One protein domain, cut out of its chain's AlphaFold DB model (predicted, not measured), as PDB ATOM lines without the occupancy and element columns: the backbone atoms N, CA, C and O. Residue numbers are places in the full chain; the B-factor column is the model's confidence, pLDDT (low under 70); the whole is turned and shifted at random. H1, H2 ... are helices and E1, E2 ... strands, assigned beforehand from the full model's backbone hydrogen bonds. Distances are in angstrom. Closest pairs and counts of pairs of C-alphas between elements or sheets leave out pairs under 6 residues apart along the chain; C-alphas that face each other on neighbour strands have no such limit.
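Overview. This is residues 115 to 246 of the 246 residues of the protein "DUF3825 domain-containing protein" of Tissierellia bacterium (UniProt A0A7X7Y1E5). A strongly twisted sheet of four strands forms the core, with H4 packed over it and the long helix H3 running past the last residues of E2. H1 and H2 lie by the last residues of E4, and the loop of residues 182 to 187 sticks out. The 132 printed residues hold H1 H2 H3 E1 E2 E3 E4 H4 H5 in that order, and the antiparallel sheet runs E1 E2 E3 E4. The class is mixed, helices and strands; the whole is compact, with a radius of gyration of the C-alphas of 13.9 A and spans of 37 by 33 by 28 A.

Along the chain. Residues 115 to 129 have no named element; then find C-alpha 130 at (-20.957, 7.288, 97.902), where H1 runs to 136. H2 is 138 to 143, and H3 is 150 to 170, 30.6 A long. E1 is 176 to 181, E2 188 to 196 with 24.4 A, E3 206 to 212, and E4 217 to 223. H4 is 225 to 233, and H5, 241 to 244, ends at C-alpha 244 (-1.597, 1.308, 79.903).

Arrangement. The strands form a meander, each the antiparallel neighbour of the one before. Look at N 178 and O 191, 2.8 A, for E1 and E2; N 194 and O 208, 2.9 A, for E2 and E3; and N 209 and O 221, 2.9 A, for E3 and E4. H4 is on the sheet at a height of 8.2 A, only just over E2 and E3 with 3 C-alphas on each. H1, H2, H3 and H5 only graze the sheet; the closest C-alphas of H3 and E2 are Ala 160 and Leu 196, 5.8 A. H3 touches H1 with residues 150 to 158 alone, at a steep tilt of 67 degrees; their closest C-alphas, Leu 130 and Gln 154, are 6.5 A apart. H4 and H5 only just touch, with 3 pairs of C-alphas within 8 A, the closest Leu 225 and Ile 243 at 6.5 A. Each O i to N i+4 pair is within hydrogen-bond range in H1, H2 and H4, and 16 of 17 in H3; H5 is too short for one.

Size, cuts and confidence. The C-alphas farthest apart, Ser 115 and Asp 149, are 38.7 A apart. The printed part has no cut and no long link between named elements; pLDDT is under 70 at residues 245 to 246.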
ATOM      1  N   SER A 115      -1.940 -13.850  96.902       91.81
ATOM      2  CA  SER A 115      -3.403 -13.748  96.861       91.81
ATOM      3  C   SER A 115      -3.923 -12.319  96.999       91.81
ATOM      4  O   SER A 115      -5.052 -12.058  96.594       91.81
ATOM      5  N   ASP A 116      -3.132 -11.402  97.558       91.62
ATOM      6  CA  ASP A 116      -3.548 -10.012  97.763       91.62
ATOM      7  C   ASP A 116      -3.442  -9.175  96.480       91.62
ATOM      8  O   ASP A 116      -4.032  -8.101  96.389       91.62
ATOM      9  N   LEU A 117      -2.756  -9.691  95.453       93.12
ATOM     10  CA  LEU A 117      -2.614  -9.042  94.147       93.12
ATOM     11  C   LEU A 117      -3.856  -9.175  93.264       93.12
ATOM     12  O   LEU A 117      -3.988  -8.457  92.275       93.12
ATOM     13  N   ILE A 118      -4.745 -10.116  93.587       93.94
ATOM     14  CA  ILE A 118      -5.912 -10.452  92.774       93.94
ATOM     15  C   ILE A 118      -7.177 -10.178  93.583       93.94
ATOM     16  O   ILE A 118      -7.275 -10.516  94.762       93.94
ATOM     17  N   LEU A 119      -8.185  -9.594  92.933       96.25
ATOM     18  CA  LEU A 119      -9.483  -9.384  93.564       96.25
ATOM     19  C   LEU A 119     -10.184 -10.727  93.829       96.25
ATOM     20  O   LEU A 119     -10.517 -11.461  92.893       96.25
ATOM     21  N   ASP A 120     -10.485 -11.020  95.095       96.06
ATOM     22  CA  ASP A 120     -11.316 -12.164  95.468       96.06
ATOM     23  C   ASP A 120     -12.794 -11.876  95.175       96.06
ATOM     24  O   ASP A 120     -13.500 -11.190  95.916       96.06
ATOM     25  N   LYS A 121     -13.294 -12.449  94.079       95.25
ATOM     26  CA  LYS A 121     -14.685 -12.283  93.637       95.25
ATOM     27  C   LYS A 121     -15.735 -12.745  94.656       95.25
ATOM     28  O   LYS A 121     -16.896 -12.369  94.503       95.25
ATOM     29  N   LYS A 122     -15.368 -13.562  95.654       95.19
ATOM     30  CA  LYS A 122     -16.275 -13.993  96.735       95.19
ATOM     31  C   LYS A 122     -16.624 -12.854  97.692       95.19
ATOM     32  O   LYS A 122     -17.649 -12.927  98.353       95.19
ATOM     33  N   LEU A 123     -15.799 -11.807  97.731       96.69
ATOM     34  CA  LEU A 123     -15.964 -10.631  98.586       96.69
ATOM     35  C   LEU A 123     -16.718  -9.482  97.893       96.69
ATOM     36  O   LEU A 123     -16.713  -8.353  98.384       96.69
ATOM     37  N   LEU A 124     -17.336  -9.750  96.738       96.44
ATOM     38  CA  LEU A 124     -18.229  -8.818  96.048       96.44
ATOM     39  C   LEU A 124     -19.660  -8.923  96.610       96.44
ATOM     40  O   LEU A 124     -20.080 -10.024  96.970       96.44
ATOM     41  N   PRO A 125     -20.454  -7.835  96.608       97.31
ATOM     42  CA  PRO A 125     -20.177  -6.519  96.013       97.31
ATOM     43  C   PRO A 125     -19.222  -5.643  96.841       97.31
ATOM     44  O   PRO A 125     -19.066  -5.831  98.047       97.31
ATOM     45  N   ILE A 126     -18.596  -4.667  96.181       98.06
ATOM     46  CA  ILE A 126     -17.748  -3.645  96.799       98.06
ATOM     47  C   ILE A 126     -18.636  -2.726  97.638       98.06
ATOM     48  O   ILE A 126     -19.612  -2.151  97.156       98.06
ATOM     49  N   ARG A 127     -18.276  -2.542  98.907       97.75
ATOM     50  CA  ARG A 127     -18.942  -1.592  99.802       97.75
ATOM     51  C   ARG A 127     -18.397  -0.195  99.544       97.75
ATOM     52  O   ARG A 127     -17.193   0.026  99.652       97.75
ATOM     53  N   ILE A 128     -19.275   0.751  99.234       97.00
ATOM     54  CA  ILE A 128     -18.897   2.127  98.913       97.00
ATOM     55  C   ILE A 128     -19.733   3.126  99.711       97.00
ATOM     56  O   ILE A 128     -20.959   3.061  99.728       97.00
ATOM     57  N   ASN A 129     -19.061   4.078 100.359       97.31
ATOM     58  CA  ASN A 129     -19.706   5.262 100.917       97.31
ATOM     59  C   ASN A 129     -19.743   6.350  99.835       97.31
ATOM     60  O   ASN A 129     -18.804   7.132  99.701       97.31
ATOM     61  N   LEU A 130     -20.818   6.369  99.039       96.50
ATOM     62  CA  LEU A 130     -20.957   7.288  97.902       96.50
ATOM     63  C   LEU A 130     -20.829   8.754  98.326       96.50
ATOM     64  O   LEU A 130     -20.143   9.514  97.652       96.50
ATOM     65  N   LYS A 131     -21.425   9.131  99.466       96.06
ATOM     66  CA  LYS A 131     -21.357  10.499  99.991       96.06
ATOM     67  C   LYS A 131     -19.908  10.933 100.217       96.06
ATOM     68  O   LYS A 131     -19.490  11.943  99.666       96.06
ATOM     69  N   HIS A 132     -19.142  10.142 100.967       96.69
ATOM     70  CA  HIS A 132     -17.738  10.435 101.268       96.69
ATOM     71  C   HIS A 132     -16.878  10.499  99.997       96.69
ATOM     72  O   HIS A 132     -16.146  11.464  99.797       96.69
ATOM     73  N   ILE A 133     -17.030   9.527  99.086       97.31
ATOM     74  CA  ILE A 133     -16.285   9.523  97.819       97.31
ATOM     75  C   ILE A 133     -16.597  10.775  96.990       97.31
ATOM     76  O   ILE A 133     -15.674  11.392  96.463       97.31
ATOM     77  N   ILE A 134     -17.865  11.167  96.875       96.94
ATOM     78  CA  ILE A 134     -18.263  12.333  96.082       96.94
ATOM     79  C   ILE A 134     -17.786  13.631  96.730       96.94
ATOM     80  O   ILE A 134     -17.177  14.458  96.055       96.94
ATOM     81  N   GLU A 135     -18.045  13.816  98.025       95.56
ATOM     82  CA  GLU A 135     -17.758  15.069  98.724       95.56
ATOM     83  C   GLU A 135     -16.260  15.383  98.774       95.56
ATOM     84  O   GLU A 135     -15.883  16.530  98.536       95.56
ATOM     85  N   GLU A 136     -15.408  14.378  98.988       96.06
ATOM     86  CA  GLU A 136     -13.956  14.572  99.103       96.06
ATOM     87  C   GLU A 136     -13.223  14.649  97.763       96.06
ATOM     88  O   GLU A 136     -12.066  15.064  97.710       96.06
ATOM     89  N   ASN A 137     -13.865  14.244  96.663       96.75
ATOM     90  CA  ASN A 137     -13.196  14.112  95.369       96.75
ATOM     91  C   ASN A 137     -13.831  14.959  94.259       96.75
ATOM     92  O   ASN A 137     -13.550  14.717  93.086       96.75
ATOM     93  N   LYS A 138     -14.639  15.974  94.606       95.31
ATOM     94  CA  LYS A 138     -15.284  16.884  93.637       95.31
ATOM     95  C   LYS A 138     -14.304  17.438  92.604       95.31
ATOM     96  O   LYS A 138     -14.569  17.352  91.412       95.31
ATOM     97  N   GLU A 139     -13.146  17.927  93.051       95.00
ATOM     98  CA  GLU A 139     -12.119  18.470  92.152       95.00
ATOM     99  C   GLU A 139     -11.623  17.418  91.146       95.00
ATOM    100  O   GLU A 139     -11.500  17.707  89.957       95.00
ATOM    101  N   LYS A 140     -11.402  16.173  91.593       95.06
ATOM    102  CA  LYS A 140     -10.945  15.079  90.720       95.06
ATOM    103  C   LYS A 140     -11.994  14.724  89.668       95.06
ATOM    104  O   LYS A 140     -11.623  14.489  88.525       95.06
ATOM    105  N   PHE A 141     -13.279  14.710  90.030       96.50
ATOM    106  CA  PHE A 141     -14.371  14.515  89.071       96.50
ATOM    107  C   PHE A 141     -14.420  15.646  88.038       96.50
ATOM    108  O   PHE A 141     -14.438  15.382  86.837       96.50
ATOM    109  N   SER A 142     -14.360  16.904  88.482       94.50
ATOM    110  CA  SER A 142     -14.416  18.054  87.574       94.50
ATOM    111  C   SER A 142     -13.243  18.091  86.592       94.50
ATOM    112  O   SER A 142     -13.442  18.404  85.421       94.50
ATOM    113  N   LYS A 143     -12.035  17.700  87.023       92.94
ATOM    114  CA  LYS A 143     -10.852  17.613  86.148       92.94
ATOM    115  C   LYS A 143     -11.005  16.625  84.994       92.94
ATOM    116  O   LYS A 143     -10.412  16.832  83.942       92.94
ATOM    117  N   VAL A 144     -11.827  15.591  85.162       92.56
ATOM    118  CA  VAL A 144     -12.140  14.612  84.105       92.56
ATOM    119  C   VAL A 144     -13.469  14.914  83.398       92.56
ATOM    120  O   VAL A 144     -14.065  14.042  82.769       92.56
ATOM    121  N   GLY A 145     -13.963  16.153  83.506       92.88
ATOM    122  CA  GLY A 145     -15.178  16.613  82.829       92.88
ATOM    123  C   GLY A 145     -16.483  16.106  83.448       92.88
ATOM    124  O   GLY A 145     -17.533  16.195  82.814       92.88
ATOM    125  N   ILE A 146     -16.444  15.572  84.672       94.06
ATOM    126  CA  ILE A 146     -17.628  15.120  85.406       94.06
ATOM    127  C   ILE A 146     -18.056  16.247  86.351       94.06
ATOM    128  O   ILE A 146     -17.529  16.399  87.454       94.06
ATOM    129  N   CYS A 147     -19.007  17.056  85.889       92.75
ATOM    130  CA  CYS A 147     -19.509  18.245  86.588       92.75
ATOM    131  C   CYS A 147     -21.004  18.140  86.927       92.75
ATOM    132  O   CYS A 147     -21.692  19.157  87.012       92.75
ATOM    133  N   ASP A 148     -21.514  16.917  87.070       91.19
ATOM    134  CA  ASP A 148     -22.920  16.689  87.393       91.19
ATOM    135  C   ASP A 148     -23.280  17.243  88.777       91.19
ATOM    136  O   ASP A 148     -22.430  17.378  89.666       91.19
ATOM    137  N   ASP A 149     -24.571  17.481  89.005       94.25
ATOM    138  CA  ASP A 149     -25.059  17.636  90.366       94.25
ATOM    139  C   ASP A 149     -24.851  16.338  91.175       94.25
ATOM    140  O   ASP A 149     -24.660  15.242  90.642       94.25
ATOM    141  N   THR A 150     -24.888  16.461  92.503       93.38
ATOM    142  CA  THR A 150     -24.534  15.354  93.409       93.38
ATOM    143  C   THR A 150     -25.425  14.125  93.217       93.38
ATOM    144  O   THR A 150     -24.936  13.000  93.325       93.38
ATOM    145  N   TYR A 151     -26.712  14.315  92.914       95.38
ATOM    146  CA  TYR A 151     -27.648  13.207  92.747       95.38
ATOM    147  C   TYR A 151     -27.354  12.427  91.462       95.38
ATOM    148  O   TYR A 151     -27.275  11.196  91.486       95.38
ATOM    149  N   VAL A 152     -27.120  13.130  90.353       96.56
ATOM    150  CA  VAL A 152     -26.740  12.500  89.081       96.56
ATOM    151  C   VAL A 152     -25.389  11.794  89.203       96.56
ATOM    152  O   VAL A 152     -25.267  10.634  88.796       96.56
ATOM    153  N   LEU A 153     -24.398  12.433  89.832       96.69
ATOM    154  CA  LEU A 153     -23.085  11.828  90.059       96.69
ATOM    155  C   LEU A 153     -23.184  10.547  90.895       96.69
ATOM    156  O   LEU A 153     -22.533   9.555  90.573       96.69
ATOM    157  N   GLN A 154     -24.027  10.535  91.930       97.31
ATOM    158  CA  GLN A 154     -24.265   9.350  92.754       97.31
ATOM    159  C   GLN A 154     -24.750   8.161  91.915       97.31
ATOM    160  O   GLN A 154     -24.165   7.082  92.000       97.31
ATOM    161  N   GLN A 155     -25.765   8.364  91.071       97.25
ATOM    162  CA  GLN A 155     -26.318   7.309  90.211       97.25
ATOM    163  C   GLN A 155     -25.287   6.797  89.197       97.25
ATOM    164  O   GLN A 155     -25.135   5.589  88.989       97.25
ATOM    165  N   ARG A 156     -24.542   7.716  88.571       97.12
ATOM    166  CA  ARG A 156     -23.502   7.367  87.595       97.12
ATOM    167  C   ARG A 156     -22.356   6.598  88.241       97.12
ATOM    168  O   ARG A 156     -21.914   5.598  87.675       97.12
ATOM    169  N   LEU A 157     -21.904   7.026  89.419       97.38
ATOM    170  CA  LEU A 157     -20.840   6.364  90.167       97.38
ATOM    171  C   LEU A 157     -21.261   4.958  90.598       97.38
ATOM    172  O   LEU A 157     -20.517   4.008  90.370       97.38
ATOM    173  N   GLU A 158     -22.462   4.798  91.153       97.38
ATOM    174  CA  GLU A 158     -22.990   3.488  91.548       97.38
ATOM    175  C   GLU A 158     -23.056   2.520  90.354       97.38
ATOM    176  O   GLU A 158     -22.580   1.382  90.428       97.38
ATOM    177  N   ASN A 159     -23.553   2.993  89.207       97.12
ATOM    178  CA  ASN A 159     -23.577   2.204  87.979       97.12
ATOM    179  C   ASN A 159     -22.163   1.874  87.465       97.12
ATOM    180  O   ASN A 159     -21.914   0.749  87.024       97.12
ATOM    181  N   ALA A 160     -21.221   2.820  87.535       97.69
ATOM    182  CA  ALA A 160     -19.831   2.597  87.141       97.69
ATOM    183  C   ALA A 160     -19.171   1.506  87.997       97.69
ATOM    184  O   ALA A 160     -18.596   0.572  87.437       97.69
ATOM    185  N   VAL A 161     -19.332   1.546  89.328       97.94
ATOM    186  CA  VAL A 161     -18.826   0.496  90.232       97.94
ATOM    187  C   VAL A 161     -19.431  -0.858  89.872       97.94
ATOM    188  O   VAL A 161     -18.695  -1.821  89.657       97.94
ATOM    189  N   LYS A 162     -20.758  -0.935  89.707       97.56
ATOM    190  CA  LYS A 162     -21.445  -2.178  89.331       97.56
ATOM    191  C   LYS A 162     -20.925  -2.755  88.012       97.56
ATOM    192  O   LYS A 162     -20.714  -3.963  87.901       97.56
ATOM    193  N   ASN A 163     -20.692  -1.914  87.006       97.00
ATOM    194  CA  ASN A 163     -20.127  -2.346  85.726       97.00
ATOM    195  C   ASN A 163     -18.697  -2.877  85.883       97.00
ATOM    196  O   ASN A 163     -18.337  -3.893  85.282       97.00
ATOM    197  N   THR A 164     -17.896  -2.236  86.725       96.94
ATOM    198  CA  THR A 164     -16.530  -2.660  87.028       96.94
ATOM    199  C   THR A 164     -16.484  -3.984  87.786       96.94
ATOM    200  O   THR A 164     -15.687  -4.855  87.433       96.94
ATOM    201  N   GLU A 165     -17.402  -4.225  88.723       97.56
ATOM    202  CA  GLU A 165     -17.565  -5.540  89.358       97.56
ATOM    203  C   GLU A 165     -17.860  -6.639  88.332       97.56
ATOM    204  O   GLU A 165     -17.324  -7.748  88.404       97.56
ATOM    205  N   GLN A 166     -18.704  -6.348  87.337       96.88
ATOM    206  CA  GLN A 166     -18.986  -7.297  86.261       96.88
ATOM    207  C   GLN A 166     -17.743  -7.585  85.413       96.88
ATOM    208  O   GLN A 166     -17.554  -8.725  84.980       96.88
ATOM    209  N   ARG A 167     -16.876  -6.593  85.193       95.00
ATOM    210  CA  ARG A 167     -15.614  -6.776  84.463       95.00
ATOM    211  C   ARG A 167     -14.637  -7.651  85.227       95.00
ATOM    212  O   ARG A 167     -14.181  -8.655  84.679       95.00
ATOM    213  N   VAL A 168     -14.375  -7.333  86.492       95.50
ATOM    214  CA  VAL A 168     -13.392  -8.076  87.295       95.50
ATOM    215  C   VAL A 168     -13.830  -9.521  87.565       95.50
ATOM    216  O   VAL A 168     -12.998 -10.420  87.595       95.50
ATOM    217  N   LYS A 169     -15.145  -9.796  87.634       95.88
ATOM    218  CA  LYS A 169     -15.675 -11.174  87.701       95.88
ATOM    219  C   LYS A 169     -15.264 -12.049  86.511       95.88
ATOM    220  O   LYS A 169     -15.200 -13.267  86.663       95.88
ATOM    221  N   ARG A 170     -15.048 -11.446  85.337       95.25
ATOM    222  CA  ARG A 170     -14.725 -12.135  84.073       95.25
ATOM    223  C   ARG A 170     -13.235 -12.093  83.748       95.25
ATOM    224  O   ARG A 170     -12.747 -12.995  83.080       95.25
ATOM    225  N   ASN A 171     -12.526 -11.071  84.217       94.69
ATOM    226  CA  ASN A 171     -11.097 -10.906  83.991       94.69
ATOM    227  C   ASN A 171     -10.404 -10.437  85.276       94.69
ATOM    228  O   ASN A 171     -10.505  -9.276  85.669       94.69
ATOM    229  N   TYR A 172      -9.659 -11.349  85.901       92.06
ATOM    230  CA  TYR A 172      -8.931 -11.087  87.142       92.06
ATOM    231  C   TYR A 172      -7.803 -10.055  86.972       92.06
ATOM    232  O   TYR A 172      -7.437  -9.407  87.946       92.06
ATOM    233  N   LYS A 173      -7.302  -9.851  85.742       92.31
ATOM    234  CA  LYS A 173      -6.252  -8.870  85.418       92.31
ATOM    235  C   LYS A 173      -6.752  -7.422  85.388       92.31
ATOM    236  O   LYS A 173      -5.964  -6.509  85.178       92.31
ATOM    237  N   VAL A 174      -8.063  -7.198  85.540       94.50
ATOM    238  CA  VAL A 174      -8.640  -5.841  85.556       94.50
ATOM    239  C   VAL A 174      -8.198  -5.070  86.797       94.50
ATOM    240  O   VAL A 174      -7.964  -3.868  86.704       94.50
ATOM    241  N   ALA A 175      -8.110  -5.747  87.943       95.81
ATOM    242  CA  ALA A 175      -7.623  -5.145  89.174       95.81
ATOM    243  C   ALA A 175      -6.097  -5.028  89.132       95.81
ATOM    244  O   ALA A 175      -5.419  -5.990  88.775       95.81
ATOM    245  N   ILE A 176      -5.569  -3.868  89.517       95.31
ATOM    246  CA  ILE A 176      -4.125  -3.607  89.545       95.31
ATOM    247  C   ILE A 176      -3.698  -3.366  90.993       95.31
ATOM    248  O   ILE A 176      -4.315  -2.534  91.660       95.31
ATOM    249  N   PRO A 177      -2.667  -4.053  91.506       95.56
ATOM    250  CA  PRO A 177      -2.196  -3.825  92.862       95.56
ATOM    251  C   PRO A 177      -1.486  -2.474  92.989       95.56
ATOM    252  O   PRO A 177      -0.763  -2.038  92.094       95.56
ATOM    253  N   GLN A 178      -1.654  -1.831  94.140       94.62
ATOM    254  CA  GLN A 178      -0.828  -0.714  94.589       94.62
ATOM    255  C   GLN A 178      -0.365  -0.934  96.028       94.62
ATOM    256  O   GLN A 178      -1.079  -1.527  96.842       94.62
ATOM    257  N   PHE A 179       0.817  -0.410  96.345       92.56
ATOM    258  CA  PHE A 179       1.363  -0.450  97.697       92.56
ATOM    259  C   PHE A 179       1.001   0.836  98.433       92.56
ATOM    260  O   PHE A 179       1.469   1.923  98.076       92.56
ATOM    261  N   PHE A 180       0.168   0.712  99.461       91.69
ATOM    262  CA  PHE A 180      -0.257   1.825 100.296       91.69
ATOM    263  C   PHE A 180       0.401   1.724 101.671       91.69
ATOM    264  O   PHE A 180       0.374   0.665 102.291       91.69
ATOM    265  N   THR A 181       0.949   2.836 102.155       89.44
ATOM    266  CA  THR A 181       1.406   2.977 103.542       89.44
ATOM    267  C   THR A 181       0.564   4.049 104.202       89.44
ATOM    268  O   THR A 181       0.553   5.199 103.757       89.44
ATOM    269  N   ASP A 182      -0.139   3.659 105.256       88.69
ATOM    270  CA  ASP A 182      -0.874   4.579 106.105       88.69
ATOM    271  C   ASP A 182       0.122   5.434 106.900       88.69
ATOM    272  O   ASP A 182       1.031   4.901 107.533       88.69
ATOM    273  N   ARG A 183       0.002   6.762 106.821       86.38
ATOM    274  CA  ARG A 183       0.996   7.673 107.411       86.38
ATOM    275  C   ARG A 183       0.900   7.765 108.928       86.38
ATOM    276  O   ARG A 183       1.913   8.030 109.565       86.38
ATOM    277  N   ASP A 184      -0.287   7.545 109.480       89.00
ATOM    278  CA  ASP A 184      -0.542   7.715 110.908       89.00
ATOM    279  C   ASP A 184      -0.160   6.447 111.674       89.00
ATOM    280  O   ASP A 184       0.451   6.501 112.738       89.00
ATOM    281  N   THR A 185      -0.478   5.286 111.102       91.06
ATOM    282  CA  THR A 185      -0.190   3.976 111.703       91.06
ATOM    283  C   THR A 185       1.132   3.371 111.235       91.06
ATOM    284  O   THR A 185       1.626   2.435 111.860       91.06
ATOM    285  N   ASN A 186       1.707   3.883 110.141       86.19
ATOM    286  CA  ASN A 186       2.877   3.324 109.458       86.19
ATOM    287  C   ASN A 186       2.692   1.857 109.015       86.19
ATOM    288  O   ASN A 186       3.662   1.120 108.832       86.19
ATOM    289  N   ILE A 187       1.440   1.420 108.845       88.62
ATOM    290  CA  ILE A 187       1.103   0.079 108.368       88.62
ATOM    291  C   ILE A 187       0.987   0.113 106.848       88.62
ATOM    292  O   ILE A 187       0.227   0.897 106.270       88.62
ATOM    293  N   SER A 188       1.733  -0.776 106.199       89.31
ATOM    294  CA  SER A 188       1.649  -0.991 104.762       89.31
ATOM    295  C   SER A 188       0.693  -2.123 104.411       89.31
ATOM    296  O   SER A 188       0.588  -3.107 105.137       89.31
ATOM    297  N   LYS A 189       0.003  -1.989 103.279       91.19
ATOM    298  CA  LYS A 189      -0.904  -3.007 102.743       91.19
ATOM    299  C   LYS A 189      -1.070  -2.874 101.236       91.19
ATOM    300  O   LYS A 189      -0.890  -1.796 100.661       91.19
ATOM    301  N   ILE A 190      -1.469  -3.976 100.611       94.44
ATOM    302  CA  ILE A 190      -1.896  -3.982  99.216       94.44
ATOM    303  C   ILE A 190      -3.330  -3.462  99.125       94.44
ATOM    304  O   ILE A 190      -4.232  -3.913  99.832       94.44
ATOM    305  N   GLN A 191      -3.537  -2.513  98.220       96.31
ATOM    306  CA  GLN A 191      -4.856  -2.102  97.756       96.31
ATOM    307  C   GLN A 191      -4.981  -2.426  96.272       96.31
ATOM    308  O   GLN A 191      -3.981  -2.535  95.564       96.31
ATOM    309  N   LEU A 192      -6.213  -2.556  95.791       97.44
ATOM    310  CA  LEU A 192      -6.488  -2.809  94.385       97.44
ATOM    311  C   LEU A 192      -7.097  -1.569  93.738       97.44
ATOM    312  O   LEU A 192      -7.958  -0.899  94.307       97.44
ATOM    313  N   LEU A 193      -6.643  -1.288  92.527       97.94
ATOM    314  CA  LEU A 193      -7.138  -0.239  91.657       97.94
ATOM    315  C   LEU A 193      -8.066  -0.867  90.624       97.94
ATOM    316  O   LEU A 193      -7.703  -1.834  89.954       97.94
ATOM    317  N   LEU A 194      -9.262  -0.310  90.496       97.88
ATOM    318  CA  LEU A 194     -10.279  -0.755  89.553       97.88
ATOM    319  C   LEU A 194     -10.688   0.410  88.640       97.88
ATOM    320  O   LEU A 194     -10.825   1.529  89.127       97.88
ATOM    321  N   PRO A 195     -10.937   0.184  87.340       97.50
ATOM    322  CA  PRO A 195     -11.331   1.263  86.438       97.50
ATOM    323  C   PRO A 195     -12.716   1.802  86.802       97.50
ATOM    324  O   PRO A 195     -13.648   1.024  86.993       97.50
ATOM    325  N   LEU A 196     -12.892   3.121  86.831       97.50
ATOM    326  CA  LEU A 196     -14.202   3.772  86.848       97.50
ATOM    327  C   LEU A 196     -14.476   4.373  85.477       97.50
ATOM    328  O   LEU A 196     -13.837   5.334  85.066       97.50
ATOM    329  N   CYS A 197     -15.447   3.785  84.788       96.62
ATOM    330  CA  CYS A 197     -15.911   4.194  83.470       96.62
ATOM    331  C   CYS A 197     -17.249   4.921  83.629       96.62
ATOM    332  O   CYS A 197     -18.300   4.275  83.670       96.62
ATOM    333  N   ILE A 198     -17.204   6.243  83.801       96.31
ATOM    334  CA  ILE A 198     -18.361   7.081  84.139       96.31
ATOM    335  C   ILE A 198     -18.916   7.779  82.893       96.31
ATOM    336  O   ILE A 198     -20.136   7.835  82.715       96.31
ATOM    337  N   ASN A 199     -18.054   8.312  82.025       94.00
ATOM    338  CA  ASN A 199     -18.462   8.996  80.791       94.00
ATOM    339  C   ASN A 199     -18.634   8.028  79.622       94.00
ATOM    340  O   ASN A 199     -19.594   8.119  78.858       94.00
ATOM    341  N   ASN A 200     -17.712   7.080  79.486       92.88
ATOM    342  CA  ASN A 200     -17.717   6.095  78.417       92.88
ATOM    343  C   ASN A 200     -17.590   4.705  79.022       92.88
ATOM    344  O   ASN A 200     -16.724   4.471  79.855       92.88
ATOM    345  N   ARG A 201     -18.409   3.754  78.563       88.06
ATOM    346  CA  ARG A 201     -18.385   2.384  79.079       88.06
ATOM    347  C   ARG A 201     -16.985   1.775  79.026       88.06
ATOM    348  O   ARG A 201     -16.647   1.042  79.941       88.06
ATOM    349  N   ASN A 202     -16.189   2.030  77.992       88.12
ATOM    350  CA  ASN A 202     -14.930   1.326  77.721       88.12
ATOM    351  C   ASN A 202     -13.663   2.103  78.090       88.12
ATOM    352  O   ASN A 202     -12.592   1.509  78.065       88.12
ATOM    353  N   ILE A 203     -13.777   3.379  78.453       92.81
ATOM    354  CA  ILE A 203     -12.631   4.233  78.782       92.81
ATOM    355  C   ILE A 203     -12.725   4.569  80.266       92.81
ATOM    356  O   ILE A 203     -13.784   4.978  80.739       92.81
ATOM    357  N   ALA A 204     -11.658   4.313  81.020       96.12
ATOM    358  CA  ALA A 204     -11.607   4.708  82.421       96.12
ATOM    359  C   ALA A 204     -11.416   6.227  82.508       96.12
ATOM    360  O   ALA A 204     -10.598   6.781  81.783       96.12
ATOM    361  N   ASP A 205     -12.162   6.880  83.394       96.00
ATOM    362  CA  ASP A 205     -11.980   8.295  83.731       96.00
ATOM    363  C   ASP A 205     -11.103   8.425  84.991       96.00
ATOM    364  O   ASP A 205     -10.232   9.284  85.091       96.00
ATOM    365  N   LEU A 206     -11.322   7.534  85.964       97.38
ATOM    366  CA  LEU A 206     -10.654   7.503  87.267       97.38
ATOM    367  C   LEU A 206     -10.394   6.051  87.688       97.38
ATOM    368  O   LEU A 206     -10.969   5.115  87.132       97.38
ATOM    369  N   ALA A 207      -9.559   5.854  88.704       98.06
ATOM    370  CA  ALA A 207      -9.370   4.561  89.353       98.06
ATOM    371  C   ALA A 207     -10.053   4.548  90.727       98.06
ATOM    372  O   ALA A 207      -9.782   5.414  91.557       98.06
ATOM    373  N   LEU A 208     -10.903   3.557  90.992       98.56
ATOM    374  CA  LEU A 208     -11.430   3.261  92.322       98.56
ATOM    375  C   LEU A 208     -10.378   2.504  93.126       98.56
ATOM    376  O   LEU A 208      -9.929   1.437  92.707       98.56
ATOM    377  N   VAL A 209     -10.036   3.023  94.300       98.31
ATOM    378  CA  VAL A 209      -9.187   2.329  95.268       98.31
ATOM    379  C   VAL A 209     -10.069   1.471  96.156       98.31
ATOM    380  O   VAL A 209     -10.934   1.999  96.860       98.31
ATOM    381  N   VAL A 210      -9.833   0.162  96.160       98.06
ATOM    382  CA  VAL A 210     -10.498  -0.773  97.066       98.06
ATOM    383  C   VAL A 210      -9.495  -1.484  97.958       98.06
ATOM    384  O   VAL A 210      -8.392  -1.846  97.552       98.06
ATOM    385  N   GLU A 211      -9.908  -1.702  99.195       95.88
ATOM    386  CA  GLU A 211      -9.139  -2.410 100.206       95.88
ATOM    387  C   GLU A 211      -9.896  -3.659 100.633       95.88
ATOM    388  O   GLU A 211     -11.118  -3.620 100.799       95.88
ATOM    389  N   LYS A 212      -9.171  -4.763 100.801       94.75
ATOM    390  CA  LYS A 212      -9.731  -5.998 101.337       94.75
ATOM    391  C   LYS A 212      -9.909  -5.848 102.845       94.75
ATOM    392  O   LYS A 212      -8.936  -5.668 103.569       94.75
ATOM    393  N   ASP A 213     -11.150  -5.931 103.294       90.19
ATOM    394  CA  ASP A 213     -11.515  -6.114 104.695       90.19
ATOM    395  C   ASP A 213     -11.927  -7.583 104.922       90.19
ATOM    396  O   ASP A 213     -12.034  -8.360 103.968       90.19
ATOM    397  N   GLN A 214     -12.176  -7.987 106.171       87.25
ATOM    398  CA  GLN A 214     -12.450  -9.382 106.549       87.25
ATOM    399  C   GLN A 214     -13.554 -10.041 105.708       87.25
ATOM    400  O   GLN A 214     -13.459 -11.221 105.381       87.25
ATOM    401  N   ASN A 215     -14.594  -9.281 105.351       92.06
ATOM    402  CA  ASN A 215     -15.813  -9.820 104.744       92.06
ATOM    403  C   ASN A 215     -16.182  -9.192 103.393       92.06
ATOM    404  O   ASN A 215     -17.188  -9.583 102.800       92.06
ATOM    405  N   ALA A 216     -15.443  -8.185 102.926       96.25
ATOM    406  CA  ALA A 216     -15.766  -7.464 101.698       96.25
ATOM    407  C   ALA A 216     -14.574  -6.645 101.196       96.25
ATOM    408  O   ALA A 216     -13.664  -6.320 101.957       96.25
ATOM    409  N   TYR A 217     -14.635  -6.216  99.937       97.81
ATOM    410  CA  TYR A 217     -13.844  -5.069  99.492       97.81
ATOM    411  C   TYR A 217     -14.551  -3.762  99.853       97.81
ATOM    412  O   TYR A 217     -15.758  -3.624  99.645       97.81
ATOM    413  N   VAL A 218     -13.800  -2.788 100.363       97.69
ATOM    414  CA  VAL A 218     -14.301  -1.455 100.724       97.69
ATOM    415  C   VAL A 218     -13.626  -0.413  99.844       97.69
ATOM    416  O   VAL A 218     -12.399  -0.322  99.814       97.69
ATOM    417  N   ALA A 219     -14.424   0.390  99.146       97.94
ATOM    418  CA  ALA A 219     -13.943   1.550  98.411       97.94
ATOM    419  C   ALA A 219     -13.429   2.616  99.384       97.94
ATOM    420  O   ALA A 219     -14.148   3.027 100.296       97.94
ATOM    421  N   LYS A 220     -12.189   3.063  99.180       96.69
ATOM    422  CA  LYS A 220     -11.521   4.047 100.042       96.69
ATOM    423  C   LYS A 220     -11.499   5.437  99.428       96.69
ATOM    424  O   LYS A 220     -11.763   6.409 100.114       96.69
ATOM    425  N   THR A 221     -11.172   5.538  98.145       97.31
ATOM    426  CA  THR A 221     -11.074   6.819  97.436       97.31
ATOM    427  C   THR A 221     -11.051   6.582  95.924       97.31
ATOM    428  O   THR A 221     -11.125   5.438  95.466       97.31
ATOM    429  N   ILE A 222     -10.921   7.657  95.150       98.06
ATOM    430  CA  ILE A 222     -10.654   7.615  93.711       98.06
ATOM    431  C   ILE A 222      -9.368   8.371  93.379       98.06
ATOM    432  O   ILE A 222      -9.008   9.352  94.043       98.06
ATOM    433  N   LEU A 223      -8.676   7.928  92.334       96.88
ATOM    434  CA  LEU A 223      -7.424   8.517  91.868       96.88
ATOM    435  C   LEU A 223      -7.513   8.900  90.386       96.88
ATOM    436  O   LEU A 223      -8.112   8.155  89.605       96.88
ATOM    437  N   PRO A 224      -6.864  10.006  89.978       95.19
ATOM    438  CA  PRO A 224      -6.495  10.217  88.583       95.19
ATOM    439  C   PRO A 224      -5.680   9.028  88.057       95.19
ATOM    440  O   PRO A 224      -4.890   8.436  88.799       95.19
ATOM    441  N   LEU A 225      -5.843   8.686  86.778       94.06
ATOM    442  CA  LEU A 225      -5.194   7.512  86.177       94.06
ATOM    443  C   LEU A 225      -3.662   7.586  86.236       94.06
ATOM    444  O   LEU A 225      -3.012   6.581  86.507       94.06
ATOM    445  N   ASP A 226      -3.093   8.781  86.079       90.88
ATOM    446  CA  ASP A 226      -1.653   9.026  86.215       90.88
ATOM    447  C   ASP A 226      -1.129   8.679  87.623       90.88
ATOM    448  O   ASP A 226      -0.056   8.092  87.778       90.88
ATOM    449  N   TRP A 227      -1.905   8.985  88.669       92.25
ATOM    450  CA  TRP A 227      -1.544   8.642  90.050       92.25
ATOM    451  C   TRP A 227      -1.705   7.145  90.306       92.25
ATOM    452  O   TRP A 227      -0.859   6.533  90.952       92.25
ATOM    453  N   ALA A 228      -2.767   6.545  89.766       94.06
ATOM    454  CA  ALA A 228      -2.986   5.105  89.819       94.06
ATOM    455  C   ALA A 228      -1.830   4.334  89.147       94.06
ATOM    456  O   ALA A 228      -1.339   3.352  89.709       94.06
ATOM    457  N   TYR A 229      -1.338   4.811  87.996       92.50
ATOM    458  CA  TYR A 229      -0.185   4.231  87.303       92.50
ATOM    459  C   TYR A 229       1.081   4.358  88.147       92.50
ATOM    460  O   TYR A 229       1.743   3.364  88.433       92.50
ATOM    461  N   MET A 230       1.396   5.570  88.612       91.31
ATOM    462  CA  MET A 230       2.578   5.819  89.439       91.31
ATOM    463  C   MET A 230       2.591   4.951  90.708       91.31
ATOM    464  O   MET A 230       3.629   4.389  91.058       91.31
ATOM    465  N   ASN A 231       1.447   4.806  91.382       92.00
ATOM    466  CA  ASN A 231       1.341   4.015  92.607       92.00
ATOM    467  C   ASN A 231       1.493   2.510  92.356       92.00
ATOM    468  O   ASN A 231       2.162   1.829  93.134       92.00
ATOM    469  N   SER A 232       0.887   1.989  91.286       92.75
ATOM    470  CA  SER A 232       0.996   0.570  90.919       92.75
ATOM    471  C   SER A 232       2.386   0.212  90.400       92.75
ATOM    472  O   SER A 232       2.905  -0.856  90.732       92.75
ATOM    473  N   ARG A 233       3.050   1.147  89.701       92.19
ATOM    474  CA  ARG A 233       4.389   0.948  89.134       92.19
ATOM    475  C   ARG A 233       5.463   0.604  90.164       92.19
ATOM    476  O   ARG A 233       6.474  -0.008  89.814       92.19
ATOM    477  N   ARG A 234       5.235   0.965  91.430       89.88
ATOM    478  CA  ARG A 234       6.086   0.594  92.572       89.88
ATOM    479  C   ARG A 234       6.197  -0.918  92.753       89.88
ATOM    480  O   ARG A 234       7.264  -1.385  93.119       89.88
ATOM    481  N   ILE A 235       5.117  -1.652  92.487       89.44
ATOM    482  CA  ILE A 235       5.065  -3.113  92.618       89.44
ATOM    483  C   ILE A 235       5.384  -3.776  91.281       89.44
ATOM    484  O   ILE A 235       6.196  -4.691  91.210       89.44
ATOM    485  N   VAL A 236       4.713  -3.341  90.215       85.19
ATOM    486  CA  VAL A 236       4.758  -4.012  88.913       85.19
ATOM    487  C   VAL A 236       4.536  -3.002  87.806       85.19
ATOM    488  O   VAL A 236       3.799  -2.038  87.995       85.19
ATOM    489  N   ARG A 237       5.122  -3.223  86.626       88.06
ATOM    490  CA  ARG A 237       4.703  -2.492  85.426       88.06
ATOM    491  C   ARG A 237       3.220  -2.798  85.156       88.06
ATOM    492  O   ARG A 237       2.885  -3.965  84.966       88.06
ATOM    493  N   PRO A 238       2.317  -1.804  85.179       82.06
ATOM    494  CA  PRO A 238       0.903  -2.081  84.976       82.06
ATOM    495  C   PRO A 238       0.632  -2.496  83.526       82.06
ATOM    496  O   PRO A 238       0.751  -1.681  82.613       82.06
ATOM    497  N   ASP A 239       0.226  -3.749  83.327       79.94
ATOM    498  CA  ASP A 239      -0.068  -4.305  81.996       79.94
ATOM    499  C   ASP A 239      -1.561  -4.256  81.629       79.94
ATOM    500  O   ASP A 239      -1.954  -4.661  80.537       79.94
ATOM    501  N   ALA A 240      -2.427  -3.781  82.527       80.31
ATOM    502  CA  ALA A 240      -3.862  -3.738  82.263       80.31
ATOM    503  C   ALA A 240      -4.219  -2.638  81.250       80.31
ATOM    504  O   ALA A 240      -3.885  -1.469  81.447       80.31
ATOM    505  N   ASP A 241      -4.988  -3.008  80.222       81.88
ATOM    506  CA  ASP A 241      -5.317  -2.141  79.079       81.88
ATOM    507  C   ASP A 241      -5.855  -0.760  79.483       81.88
ATOM    508  O   ASP A 241      -5.493   0.254  78.897       81.88
ATOM    509  N   TRP A 242      -6.691  -0.696  80.524       88.19
ATOM    510  CA  TRP A 242      -7.365   0.544  80.922       88.19
ATOM    511  C   TRP A 242      -6.434   1.605  81.524       88.19
ATOM    512  O   TRP A 242      -6.816   2.770  81.576       88.19
ATOM    513  N   ILE A 243      -5.242   1.214  81.989       82.81
ATOM    514  CA  ILE A 243      -4.250   2.135  82.559       82.81
ATOM    515  C   ILE A 243      -3.048   2.321  81.626       82.81
ATOM    516  O   ILE A 243      -2.421   3.384  81.613       82.81
ATOM    517  N   SER A 244      -2.733   1.300  80.823       71.38
ATOM    518  CA  SER A 244      -1.597   1.308  79.903       71.38
ATOM    519  C   SER A 244      -1.899   2.073  78.609       71.38
ATOM    520  O   SER A 244      -1.008   2.765  78.120       71.38
ATOM    521  N   GLN A 245      -3.147   2.047  78.114       54.78
ATOM    522  CA  GLN A 245      -3.567   2.673  76.844       54.78
ATOM    523  C   GLN A 245      -3.877   4.178  76.906       54.78
ATOM    524  O   GLN A 245      -4.300   4.743  75.900       54.78
ATOM    525  N   VAL A 246      -3.706   4.831  78.058       44.09
ATOM    526  CA  VAL A 246      -3.929   6.292  78.168       44.09
ATOM    527  C   VAL A 246      -2.832   7.090  77.451       44.09
ATOM    528  O   VAL A 246      -1.725   6.533  77.294       44.09
TER     529      VAL A 246